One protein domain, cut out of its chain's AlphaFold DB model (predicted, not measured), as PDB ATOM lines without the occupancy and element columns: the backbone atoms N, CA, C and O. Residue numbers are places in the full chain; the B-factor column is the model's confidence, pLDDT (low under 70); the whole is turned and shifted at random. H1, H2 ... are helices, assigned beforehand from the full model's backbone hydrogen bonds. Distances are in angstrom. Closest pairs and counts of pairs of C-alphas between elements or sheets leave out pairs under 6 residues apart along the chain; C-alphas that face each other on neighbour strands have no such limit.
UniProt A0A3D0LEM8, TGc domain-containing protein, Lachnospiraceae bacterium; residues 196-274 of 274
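This is residues 196 to 274 of the 274 residues of the protein "TGc domain-containing protein" of Lachnospiraceae bacterium (UniProt A0A3D0LEM8). The long helices H4 and H1 pack on each other at a slant and make the core; short H3 and H5 both pack on H4 and sit toward opposite ends of H1, H3 by residues 208 to 211 and H5 by residues 196 to 200, and H2 lies beyond H3. The printed part has 79 residues with five named helices, H1 to H5 in order, and no named strand: all helix, compact, radius of gyration of the C-alphas 12.8 A, spans 37 by 23 by 17 A.

Find H4, residues 241 to 260, from C-alpha 241 at (-16.292, -46.477, 29.117), 27.2 A long. H1, residues 196 to 214, starts at (-21.409, -32.452, 51.556) and runs 27.5 A. H2 is residues 218 to 227, H3 231 to 237, H5 266 to 273.

H4 touches H1, closest C-alphas Tyr 254 and Leu 200, 6.6 A, opposite ways at a steep tilt of 39 degrees. Residues 244 to 251 of H4 alone touch H3, a hairpin, closest C-alphas Lys 244 and Ile 235, 5.3 A. Residues 246 to 250 alone touch H5, also a hairpin, closest C-alphas Leu 250 and Leu 272, 5.9 A. H2 is close to H3 but not clearly touching, closest C-alphas Leu 224 and Glu 233, 7.5 A. Every O i to N i+4 pair is within hydrogen-bond range in H1, H2, H4 and H5; H3 has 0 of 3, but 4 of 4 O i to N i+3.

The farthest C-alphas, Glu 219 and Asp 267, are 38.1 A apart. The printed part has no cut, and its four links are tight. Look for pLDDT under 70 at residues 227 to 229 and 274.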
ATOM      1  N   PRO A 196     -21.744 -32.047  52.925       90.19
ATOM      2  CA  PRO A 196     -21.409 -32.452  51.556       90.19
ATOM      3  C   PRO A 196     -20.300 -33.512  51.474       90.19
ATOM      4  O   PRO A 196     -20.388 -34.467  50.700       90.19
ATOM      5  N   GLU A 197     -19.294 -33.432  52.338       90.19
ATOM      6  CA  GLU A 197     -18.180 -34.380  52.385       90.19
ATOM      7  C   GLU A 197     -18.657 -35.787  52.765       90.19
ATOM      8  O   GLU A 197     -18.215 -36.782  52.186       90.19
ATOM      9  N   ARG A 198     -19.603 -35.893  53.710       89.12
ATOM     10  CA  ARG A 198     -20.200 -37.183  54.090       89.12
ATOM     11  C   ARG A 198     -21.146 -37.708  53.015       89.12
ATOM     12  O   ARG A 198     -21.164 -38.916  52.788       89.12
ATOM     13  N   LYS A 199     -21.883 -36.833  52.319       91.56
ATOM     14  CA  LYS A 199     -22.702 -37.236  51.161       91.56
ATOM     15  C   LYS A 199     -21.831 -37.867  50.076       91.56
ATOM     16  O   LYS A 199     -22.152 -38.954  49.599       91.56
ATOM     17  N   LEU A 200     -20.697 -37.244  49.752       92.12
ATOM     18  CA  LEU A 200     -19.733 -37.770  48.782       92.12
ATOM     19  C   LEU A 200     -19.194 -39.151  49.194       92.12
ATOM     20  O   LEU A 200     -19.141 -40.059  48.365       92.12
ATOM     21  N   GLN A 201     -18.849 -39.340  50.474       91.62
ATOM     22  CA  GLN A 201     -18.406 -40.640  50.997       91.62
ATOM     23  C   GLN A 201     -19.472 -41.732  50.832       91.62
ATOM     24  O   GLN A 201     -19.155 -42.841  50.403       91.62
ATOM     25  N   GLU A 202     -20.731 -41.438  51.162       91.12
ATOM     26  CA  GLU A 202     -21.820 -42.411  51.023       91.12
ATOM     27  C   GLU A 202     -22.114 -42.742  49.554       91.12
ATOM     28  O   GLU A 202     -22.317 -43.910  49.225       91.12
ATOM     29  N   ILE A 203     -22.048 -41.760  48.652       92.81
ATOM     30  CA  ILE A 203     -22.220 -41.980  47.207       92.81
ATOM     31  C   ILE A 203     -21.135 -42.917  46.661       92.81
ATOM     32  O   ILE A 203     -21.454 -43.883  45.965       92.81
ATOM     33  N   VAL A 204     -19.865 -42.688  47.017       94.06
ATOM     34  CA  VAL A 204     -18.750 -43.565  46.616       94.06
ATOM     35  C   VAL A 204     -18.958 -44.987  47.134       94.06
ATOM     36  O   VAL A 204     -18.853 -45.940  46.362       94.06
ATOM     37  N   LYS A 205     -19.338 -45.151  48.409       92.06
ATOM     38  CA  LYS A 205     -19.632 -46.475  48.985       92.06
ATOM     39  C   LYS A 205     -20.745 -47.197  48.231       92.06
ATOM     40  O   LYS A 205     -20.631 -48.399  47.989       92.06
ATOM     41  N   VAL A 206     -21.826 -46.496  47.887       92.06
ATOM     42  CA  VAL A 206     -22.946 -47.080  47.135       92.06
ATOM     43  C   VAL A 206     -22.481 -47.520  45.747       92.06
ATOM     44  O   VAL A 206     -22.735 -48.665  45.378       92.06
ATOM     45  N   LYS A 207     -21.732 -46.677  45.027       92.38
ATOM     46  CA  LYS A 207     -21.210 -46.999  43.689       92.38
ATOM     47  C   LYS A 207     -20.260 -48.195  43.695       92.38
ATOM     48  O   LYS A 207     -20.422 -49.099  42.879       92.38
ATOM     49  N   CYS A 208     -19.343 -48.272  44.657       90.69
ATOM     50  CA  CYS A 208     -18.481 -49.444  44.824       90.69
ATOM     51  C   CYS A 208     -19.302 -50.721  45.076       90.69
ATOM     52  O   CYS A 208     -19.069 -51.732  44.420       90.69
ATOM     53  N   ARG A 209     -20.323 -50.678  45.949       90.75
ATOM     54  CA  ARG A 209     -21.202 -51.841  46.196       90.75
ATOM     55  C   ARG A 209     -22.022 -52.252  44.974       90.75
ATOM     56  O   ARG A 209     -22.297 -53.437  44.811       90.75
ATOM     57  N   GLU A 210     -22.469 -51.305  44.149       91.38
ATOM     58  CA  GLU A 210     -23.163 -51.603  42.887       91.38
ATOM     59  C   GLU A 210     -22.256 -52.401  41.944       91.38
ATOM     60  O   GLU A 210     -22.673 -53.430  41.415       91.38
ATOM     61  N   ILE A 211     -20.993 -51.988  41.823       90.44
ATOM     62  CA  ILE A 211     -19.980 -52.682  41.024       90.44
ATOM     63  C   ILE A 211     -19.708 -54.085  41.586       90.44
ATOM     64  O   ILE A 211     -19.771 -55.066  40.847       90.44
ATOM     65  N   GLU A 212     -19.530 -54.226  42.906       90.06
ATOM     66  CA  GLU A 212     -19.350 -55.545  43.538       90.06
ATOM     67  C   GLU A 212     -20.533 -56.493  43.302       90.06
ATOM     68  O   GLU A 212     -20.351 -57.709  43.196       90.06
ATOM     69  N   LYS A 213     -21.765 -55.971  43.249       90.12
ATOM     70  CA  LYS A 213     -22.952 -56.780  42.934       90.12
ATOM     71  C   LYS A 213     -22.906 -57.318  41.502       90.12
ATOM     72  O   LYS A 213     -23.382 -58.431  41.294       90.12
ATOM     73  N   GLY A 214     -22.315 -56.572  40.566       87.31
ATOM     74  CA  GLY A 214     -22.147 -56.969  39.163       87.31
ATOM     75  C   GLY A 214     -21.087 -58.051  38.930       87.31
ATOM     76  O   GLY A 214     -21.191 -58.812  37.967       87.31
ATOM     77  N   ILE A 215     -20.102 -58.180  39.821       89.12
ATOM     78  CA  ILE A 215     -19.073 -59.227  39.736       89.12
ATOM     79  C   ILE A 215     -19.721 -60.597  40.011       89.12
ATOM     80  O   ILE A 215     -20.469 -60.759  40.977       89.12
ATOM     81  N   LYS A 216     -19.458 -61.609  39.174       86.88
ATOM     82  CA  LYS A 216     -20.030 -62.962  39.351       86.88
ATOM     83  C   LYS A 216     -19.170 -63.857  40.240       86.88
ATOM     84  O   LYS A 216     -19.707 -64.605  41.052       86.88
ATOM     85  N   SER A 217     -17.848 -63.776  40.100       90.31
ATOM     86  CA  SER A 217     -16.915 -64.608  40.858       90.31
ATOM     87  C   SER A 217     -16.789 -64.122  42.303       90.31
ATOM     88  O   SER A 217     -16.486 -62.957  42.560       90.31
ATOM     89  N   LYS A 218     -17.020 -65.025  43.264       87.00
ATOM     90  CA  LYS A 218     -16.839 -64.735  44.694       87.00
ATOM     91  C   LYS A 218     -15.365 -64.474  45.024       87.00
ATOM     92  O   LYS A 218     -15.077 -63.522  45.739       87.00
ATOM     93  N   GLU A 219     -14.459 -65.252  44.435       86.00
ATOM     94  CA  GLU A 219     -13.009 -65.088  44.585       86.00
ATOM     95  C   GLU A 219     -12.541 -63.726  44.055       86.00
ATOM     96  O   GLU A 219     -11.711 -63.062  44.664       86.00
ATOM     97  N   GLU A 220     -13.111 -63.269  42.941       83.94
ATOM     98  CA  GLU A 220     -12.772 -61.974  42.346       83.94
ATOM     99  C   GLU A 220     -13.268 -60.798  43.201       83.94
ATOM    100  O   GLU A 220     -12.542 -59.823  43.381       83.94
ATOM    101  N   LYS A 221     -14.453 -60.917  43.825       86.56
ATOM    102  CA  LYS A 221     -14.918 -59.946  44.837       86.56
ATOM    103  C   LYS A 221     -14.008 -59.919  46.055       86.56
ATOM    104  O   LYS A 221     -13.722 -58.849  46.582       86.56
ATOM    105  N   GLU A 222     -13.595 -61.088  46.533       84.06
ATOM    106  CA  GLU A 222     -12.707 -61.202  47.688       84.06
ATOM    107  C   GLU A 222     -11.331 -60.613  47.379       84.06
ATOM    108  O   GLU A 222     -10.820 -59.852  48.195       84.06
ATOM    109  N   LYS A 223     -10.788 -60.837  46.176       82.00
ATOM    110  CA  LYS A 223      -9.554 -60.187  45.709       82.00
ATOM    111  C   LYS A 223      -9.699 -58.670  45.623       82.00
ATOM    112  O   LYS A 223      -8.845 -57.972  46.157       82.00
ATOM    113  N   LEU A 224     -10.785 -58.153  45.046       83.56
ATOM    114  CA  LEU A 224     -11.038 -56.706  44.987       83.56
ATOM    115  C   LEU A 224     -11.166 -56.081  46.389       83.56
ATOM    116  O   LEU A 224     -10.734 -54.956  46.615       83.56
ATOM    117  N   ARG A 225     -11.720 -56.805  47.368       79.94
ATOM    118  CA  ARG A 225     -11.827 -56.332  48.761       79.94
ATOM    119  C   ARG A 225     -10.523 -56.438  49.545       79.94
ATOM    120  O   ARG A 225     -10.240 -55.552  50.341       79.94
ATOM    121  N   ALA A 226      -9.770 -57.517  49.350       70.62
ATOM    122  CA  ALA A 226      -8.551 -57.811  50.098       70.62
ATOM    123  C   ALA A 226      -7.330 -57.048  49.568       70.62
ATOM    124  O   ALA A 226      -6.470 -56.663  50.356       70.62
ATOM    125  N   ASN A 227      -7.272 -56.810  48.253       58.19
ATOM    126  CA  ASN A 227      -6.108 -56.233  47.583       58.19
ATOM    127  C   ASN A 227      -6.326 -54.810  47.062       58.19
ATOM    128  O   ASN A 227      -5.384 -54.277  46.474       58.19
ATOM    129  N   SER A 228      -7.497 -54.187  47.283       62.66
ATOM    130  CA  SER A 228      -7.710 -52.800  46.852       62.66
ATOM    131  C   SER A 228      -6.849 -51.836  47.651       62.66
ATOM    132  O   SER A 228      -7.262 -51.223  48.633       62.66
ATOM    133  N   THR A 229      -5.625 -51.661  47.164       63.84
ATOM    134  CA  THR A 229      -4.706 -50.615  47.610       63.84
ATOM    135  C   THR A 229      -5.319 -49.250  47.295       63.84
ATOM    136  O   THR A 229      -5.003 -48.243  47.929       63.84
ATOM    137  N   SER A 230      -6.245 -49.218  46.328       82.31
ATOM    138  CA  SER A 230      -6.970 -48.031  45.931       82.31
ATOM    139  C   SER A 230      -8.382 -48.314  45.413       82.31
ATOM    140  O   SER A 230      -8.607 -49.228  44.625       82.31
ATOM    141  N   LEU A 231      -9.328 -47.425  45.747       88.56
ATOM    142  CA  LEU A 231     -10.664 -47.399  45.135       88.56
ATOM    143  C   LEU A 231     -10.638 -47.265  43.601       88.56
ATOM    144  O   LEU A 231     -11.632 -47.596  42.961       88.56
ATOM    145  N   TYR A 232      -9.529 -46.812  42.998       90.44
ATOM    146  CA  TYR A 232      -9.389 -46.749  41.537       90.44
ATOM    147  C   TYR A 232      -9.499 -48.129  40.871       90.44
ATOM    148  O   TYR A 232      -9.918 -48.201  39.721       90.44
ATOM    149  N   GLU A 233      -9.225 -49.225  41.585       88.75
ATOM    150  CA  GLU A 233      -9.376 -50.588  41.054       88.75
ATOM    151  C   GLU A 233     -10.826 -50.921  40.675       88.75
ATOM    152  O   GLU A 233     -11.065 -51.683  39.741       88.75
ATOM    153  N   TYR A 234     -11.813 -50.278  41.312       91.19
ATOM    154  CA  TYR A 234     -13.229 -50.444  40.964       91.19
ATOM    155  C   TYR A 234     -13.564 -49.941  39.553       91.19
ATOM    156  O   TYR A 234     -14.580 -50.347  38.993       91.19
ATOM    157  N   ILE A 235     -12.724 -49.085  38.958       91.81
ATOM    158  CA  ILE A 235     -12.913 -48.599  37.584       91.81
ATOM    159  C   ILE A 235     -12.809 -49.744  36.587       91.81
ATOM    160  O   ILE A 235     -13.575 -49.769  35.626       91.81
ATOM    161  N   GLU A 236     -11.950 -50.734  36.823       89.25
ATOM    162  CA  GLU A 236     -11.810 -51.841  35.875       89.25
ATOM    163  C   GLU A 236     -13.066 -52.704  35.764       89.25
ATOM    164  O   GLU A 236     -13.324 -53.286  34.711       89.25
ATOM    165  N   TYR A 237     -13.893 -52.676  36.804       89.38
ATOM    166  CA  TYR A 237     -15.133 -53.431  36.919       89.38
ATOM    167  C   TYR A 237     -16.384 -52.647  36.499       89.38
ATOM    168  O   TYR A 237     -17.492 -53.184  36.571       89.38
ATOM    169  N   ALA A 238     -16.253 -51.387  36.070       89.75
ATOM    170  CA  ALA A 238     -17.395 -50.632  35.562       89.75
ATOM    171  C   ALA A 238     -17.817 -51.140  34.167       89.75
ATOM    172  O   ALA A 238     -16.978 -51.532  33.358       89.75
ATOM    173  N   ALA A 239     -19.125 -51.119  33.895       87.94
ATOM    174  CA  ALA A 239     -19.735 -51.823  32.761       87.94
ATOM    175  C   ALA A 239     -19.289 -51.326  31.372       87.94
ATOM    176  O   ALA A 239     -19.227 -52.110  30.428       87.94
ATOM    177  N   ASP A 240     -18.987 -50.035  31.243       91.81
ATOM    178  CA  ASP A 240     -18.697 -49.368  29.974       91.81
ATOM    179  C   ASP A 240     -17.773 -48.151  30.180       91.81
ATOM    180  O   ASP A 240     -17.534 -47.707  31.308       91.81
ATOM    181  N   SER A 241     -17.241 -47.599  29.087       91.19
ATOM    182  CA  SER A 241     -16.292 -46.477  29.117       91.19
ATOM    183  C   SER A 241     -16.860 -45.193  29.735       91.19
ATOM    184  O   SER A 241     -16.112 -44.418  30.335       91.19
ATOM    185  N   GLU A 242     -18.162 -44.946  29.607       92.12
ATOM    186  CA  GLU A 242     -18.823 -43.792  30.217       92.12
ATOM    187  C   GLU A 242     -18.918 -43.978  31.736       92.12
ATOM    188  O   GLU A 242     -18.491 -43.106  32.497       92.12
ATOM    189  N   SER A 243     -19.351 -45.158  32.183       89.94
ATOM    190  CA  SER A 243     -19.361 -45.563  33.590       89.94
ATOM    191  C   SER A 243     -17.964 -45.505  34.219       89.94
ATOM    192  O   SER A 243     -17.818 -44.989  35.331       89.94
ATOM    193  N   LYS A 244     -16.920 -45.953  33.500       93.50
ATOM    194  CA  LYS A 244     -15.512 -45.831  33.927       93.50
ATOM    195  C   LYS A 244     -15.116 -44.370  34.140       93.50
ATOM    196  O   LYS A 244     -14.563 -44.026  35.185       93.50
ATOM    197  N   ASN A 245     -15.440 -43.495  33.189       93.62
ATOM    198  CA  ASN A 245     -15.125 -42.067  33.270       93.62
ATOM    199  C   ASN A 245     -15.878 -41.355  34.400       93.62
ATOM    200  O   ASN A 245     -15.288 -40.541  35.116       93.62
ATOM    201  N   ASN A 246     -17.161 -41.661  34.587       93.06
ATOM    202  CA  ASN A 246     -17.974 -41.076  35.652       93.06
ATOM    203  C   ASN A 246     -17.484 -41.526  37.031       93.06
ATOM    204  O   ASN A 246     -17.299 -40.694  37.922       93.06
ATOM    205  N   LEU A 247     -17.173 -42.817  37.188       94.19
ATOM    206  CA  LEU A 247     -16.590 -43.332  38.423       94.19
ATOM    207  C   LEU A 247     -15.222 -42.704  38.697       94.19
ATOM    208  O   LEU A 247     -14.958 -42.299  39.826       94.19
ATOM    209  N   LYS A 248     -14.378 -42.550  37.671       94.88
ATOM    210  CA  LYS A 248     -13.086 -41.877  37.819       94.88
ATOM    211  C   LYS A 248     -13.248 -40.447  38.334       94.88
ATOM    212  O   LYS A 248     -12.604 -40.096  39.316       94.88
ATOM    213  N   LYS A 249     -14.129 -39.638  37.731       94.94
ATOM    214  CA  LYS A 249     -14.397 -38.256  38.179       94.94
ATOM    215  C   LYS A 249     -14.871 -38.206  39.634       94.94
ATOM    216  O   LYS A 249     -14.435 -37.348  40.401       94.94
ATOM    217  N   LEU A 250     -15.750 -39.135  40.011       95.25
ATOM    218  CA  LEU A 250     -16.255 -39.258  41.375       95.25
ATOM    219  C   LEU A 250     -15.129 -39.591  42.368       95.25
ATOM    220  O   LEU A 250     -15.023 -38.948  43.413       95.25
ATOM    221  N   LEU A 251     -14.279 -40.565  42.035       94.81
ATOM    222  CA  LEU A 251     -13.150 -40.977  42.871       94.81
ATOM    223  C   LEU A 251     -12.082 -39.885  42.965       94.81
ATOM    224  O   LEU A 251     -11.630 -39.592  44.070       94.81
ATOM    225  N   ASP A 252     -11.746 -39.226  41.852       94.25
ATOM    226  CA  ASP A 252     -10.830 -38.079  41.827       94.25
ATOM    227  C   ASP A 252     -11.296 -37.019  42.838       94.25
ATOM    228  O   ASP A 252     -10.530 -36.590  43.704       94.25
ATOM    229  N   ARG A 253     -12.584 -36.648  42.802       94.00
ATOM    230  CA  ARG A 253     -13.127 -35.669  43.750       94.00
ATOM    231  C   ARG A 253     -13.121 -36.184  45.188       94.00
ATOM    232  O   ARG A 253     -12.768 -35.429  46.092       94.00
ATOM    233  N   TYR A 254     -13.477 -37.446  45.408       94.50
ATOM    234  CA  TYR A 254     -13.443 -38.070  46.731       94.50
ATOM    235  C   TYR A 254     -12.052 -38.015  47.362       94.50
ATOM    236  O   TYR A 254     -11.933 -37.615  48.519       94.50
ATOM    237  N   TYR A 255     -11.000 -38.360  46.614       93.12
ATOM    238  CA  TYR A 255      -9.633 -38.334  47.133       93.12
ATOM    239  C   TYR A 255      -9.165 -36.909  47.450       93.12
ATOM    240  O   TYR A 255      -8.553 -36.692  48.497       93.12
ATOM    241  N   LEU A 256      -9.511 -35.928  46.609       92.00
ATOM    242  CA  LEU A 256      -9.208 -34.518  46.871       92.00
ATOM    243  C   LEU A 256      -9.876 -34.016  48.159       92.00
ATOM    244  O   LEU A 256      -9.210 -33.452  49.024       92.00
ATOM    245  N   VAL A 257     -11.168 -34.288  48.338       91.81
ATOM    246  CA  VAL A 257     -11.905 -33.883  49.548       91.81
ATOM    247  C   VAL A 257     -11.385 -34.619  50.783       91.81
ATOM    248  O   VAL A 257     -11.174 -34.024  51.836       91.81
ATOM    249  N   ARG A 258     -11.142 -35.929  50.670       88.31
ATOM    250  CA  ARG A 258     -10.790 -36.774  51.816       88.31
ATOM    251  C   ARG A 258      -9.361 -36.567  52.311       88.31
ATOM    252  O   ARG A 258      -9.156 -36.626  53.521       88.31
ATOM    253  N   PHE A 259      -8.400 -36.383  51.406       86.56
ATOM    254  CA  PHE A 259      -6.971 -36.402  51.742       86.56
ATOM    255  C   PHE A 259      -6.254 -35.072  51.499       86.56
ATOM    256  O   PHE A 259      -5.243 -34.825  52.148       86.56
ATOM    257  N   ARG A 260      -6.764 -34.203  50.613       86.12
ATOM    258  CA  ARG A 260      -6.196 -32.861  50.382       86.12
ATOM    259  C   ARG A 260      -6.882 -31.767  51.206       86.12
ATOM    260  O   ARG A 260      -6.329 -30.684  51.345       86.12
ATOM    261  N   GLY A 261      -8.055 -32.059  51.775       82.62
ATOM    262  CA  GLY A 261      -8.837 -31.104  52.563       82.62
ATOM    263  C   GLY A 261      -9.666 -30.134  51.717       82.62
ATOM    264  O   GLY A 261     -10.084 -29.095  52.221       82.62
ATOM    265  N   ASP A 262      -9.901 -30.452  50.441       88.81
ATOM    266  CA  ASP A 262     -10.771 -29.651  49.579       88.81
ATOM    267  C   ASP A 262     -12.219 -29.655  50.095       88.81
ATOM    268  O   ASP A 262     -12.759 -30.704  50.443       88.81
ATOM    269  N   SER A 263     -12.891 -28.505  50.048       89.56
ATOM    270  CA  SER A 263     -14.340 -28.428  50.256       89.56
ATOM    271  C   SER A 263     -15.106 -28.828  48.994       89.56
ATOM    272  O   SER A 263     -14.632 -28.597  47.875       89.56
ATOM    273  N   ILE A 264     -16.323 -29.347  49.163       93.81
ATOM    274  CA  ILE A 264     -17.246 -29.675  48.067       93.81
ATOM    275  C   ILE A 264     -18.651 -29.140  48.364       93.81
ATOM    276  O   ILE A 264     -19.079 -29.145  49.515       93.81
ATOM    277  N   SER A 265     -19.376 -28.681  47.342       92.69
ATOM    278  CA  SER A 265     -20.771 -28.232  47.486       92.69
ATOM    279  C   SER A 265     -21.788 -29.286  47.029       92.69
ATOM    280  O   SER A 265     -21.484 -30.171  46.228       92.69
ATOM    281  N   ASP A 266     -23.035 -29.166  47.494       89.25
ATOM    282  CA  ASP A 266     -24.129 -30.053  47.071       89.25
ATOM    283  C   ASP A 266     -24.388 -29.992  45.551       89.25
ATOM    284  O   ASP A 266     -24.753 -30.999  44.944       89.25
ATOM    285  N   ASP A 267     -24.167 -28.844  44.907       91.50
ATOM    286  CA  ASP A 267     -24.342 -28.704  43.456       91.50
ATOM    287  C   ASP A 267     -23.200 -29.345  42.662       91.50
ATOM    288  O   ASP A 267     -23.428 -29.885  41.578       91.50
ATOM    289  N   GLU A 268     -21.981 -29.346  43.203       90.25
ATOM    290  CA  GLU A 268     -20.876 -30.122  42.636       90.25
ATOM    291  C   GLU A 268     -21.142 -31.624  42.750       90.25
ATOM    292  O   GLU A 268     -20.914 -32.357  41.788       90.25
ATOM    293  N   ILE A 269     -21.687 -32.082  43.882       90.75
ATOM    294  CA  ILE A 269     -22.076 -33.486  44.070       90.75
ATOM    295  C   ILE A 269     -23.132 -33.898  43.043       90.75
ATOM    296  O   ILE A 269     -22.969 -34.940  42.413       90.75
ATOM    297  N   LYS A 270     -24.170 -33.078  42.815       89.44
ATOM    298  CA  LYS A 270     -25.199 -33.348  41.790       89.44
ATOM    299  C   LYS A 270     -24.596 -33.521  40.394       89.44
ATOM    300  O   LYS A 270     -24.967 -34.442  39.681       89.44
ATOM    301  N   LYS A 271     -23.622 -32.686  40.018       90.06
ATOM    302  CA  LYS A 271     -22.941 -32.787  38.713       90.06
ATOM    303  C   LYS A 271     -22.096 -34.056  38.564       90.06
ATOM    304  O   LYS A 271     -21.878 -34.500  37.442       90.06
ATOM    305  N   LEU A 272     -21.598 -34.618  39.667       87.25
ATOM    306  CA  LEU A 272     -20.780 -35.838  39.659       87.25
ATOM    307  C   LEU A 272     -21.606 -37.119  39.537       87.25
ATOM    308  O   LEU A 272     -21.072 -38.132  39.091       87.25
ATOM    309  N   ILE A 273     -22.871 -37.089  39.956       81.88
ATOM    310  CA  ILE A 273     -23.752 -38.264  39.947       81.88
ATOM    311  C   ILE A 273     -24.632 -38.372  38.696       81.88
ATOM    312  O   ILE A 273     -25.115 -39.474  38.441       81.88
ATOM    313  N   GLY A 274     -24.750 -37.294  37.909       62.66
ATOM    314  CA  GLY A 274     -25.612 -37.235  36.723       62.66
ATOM    315  C   GLY A 274     -27.055 -36.920  37.078       62.66
ATOM    316  O   GLY A 274     -27.635 -37.655  37.907       62.66
TER     317      GLY A 274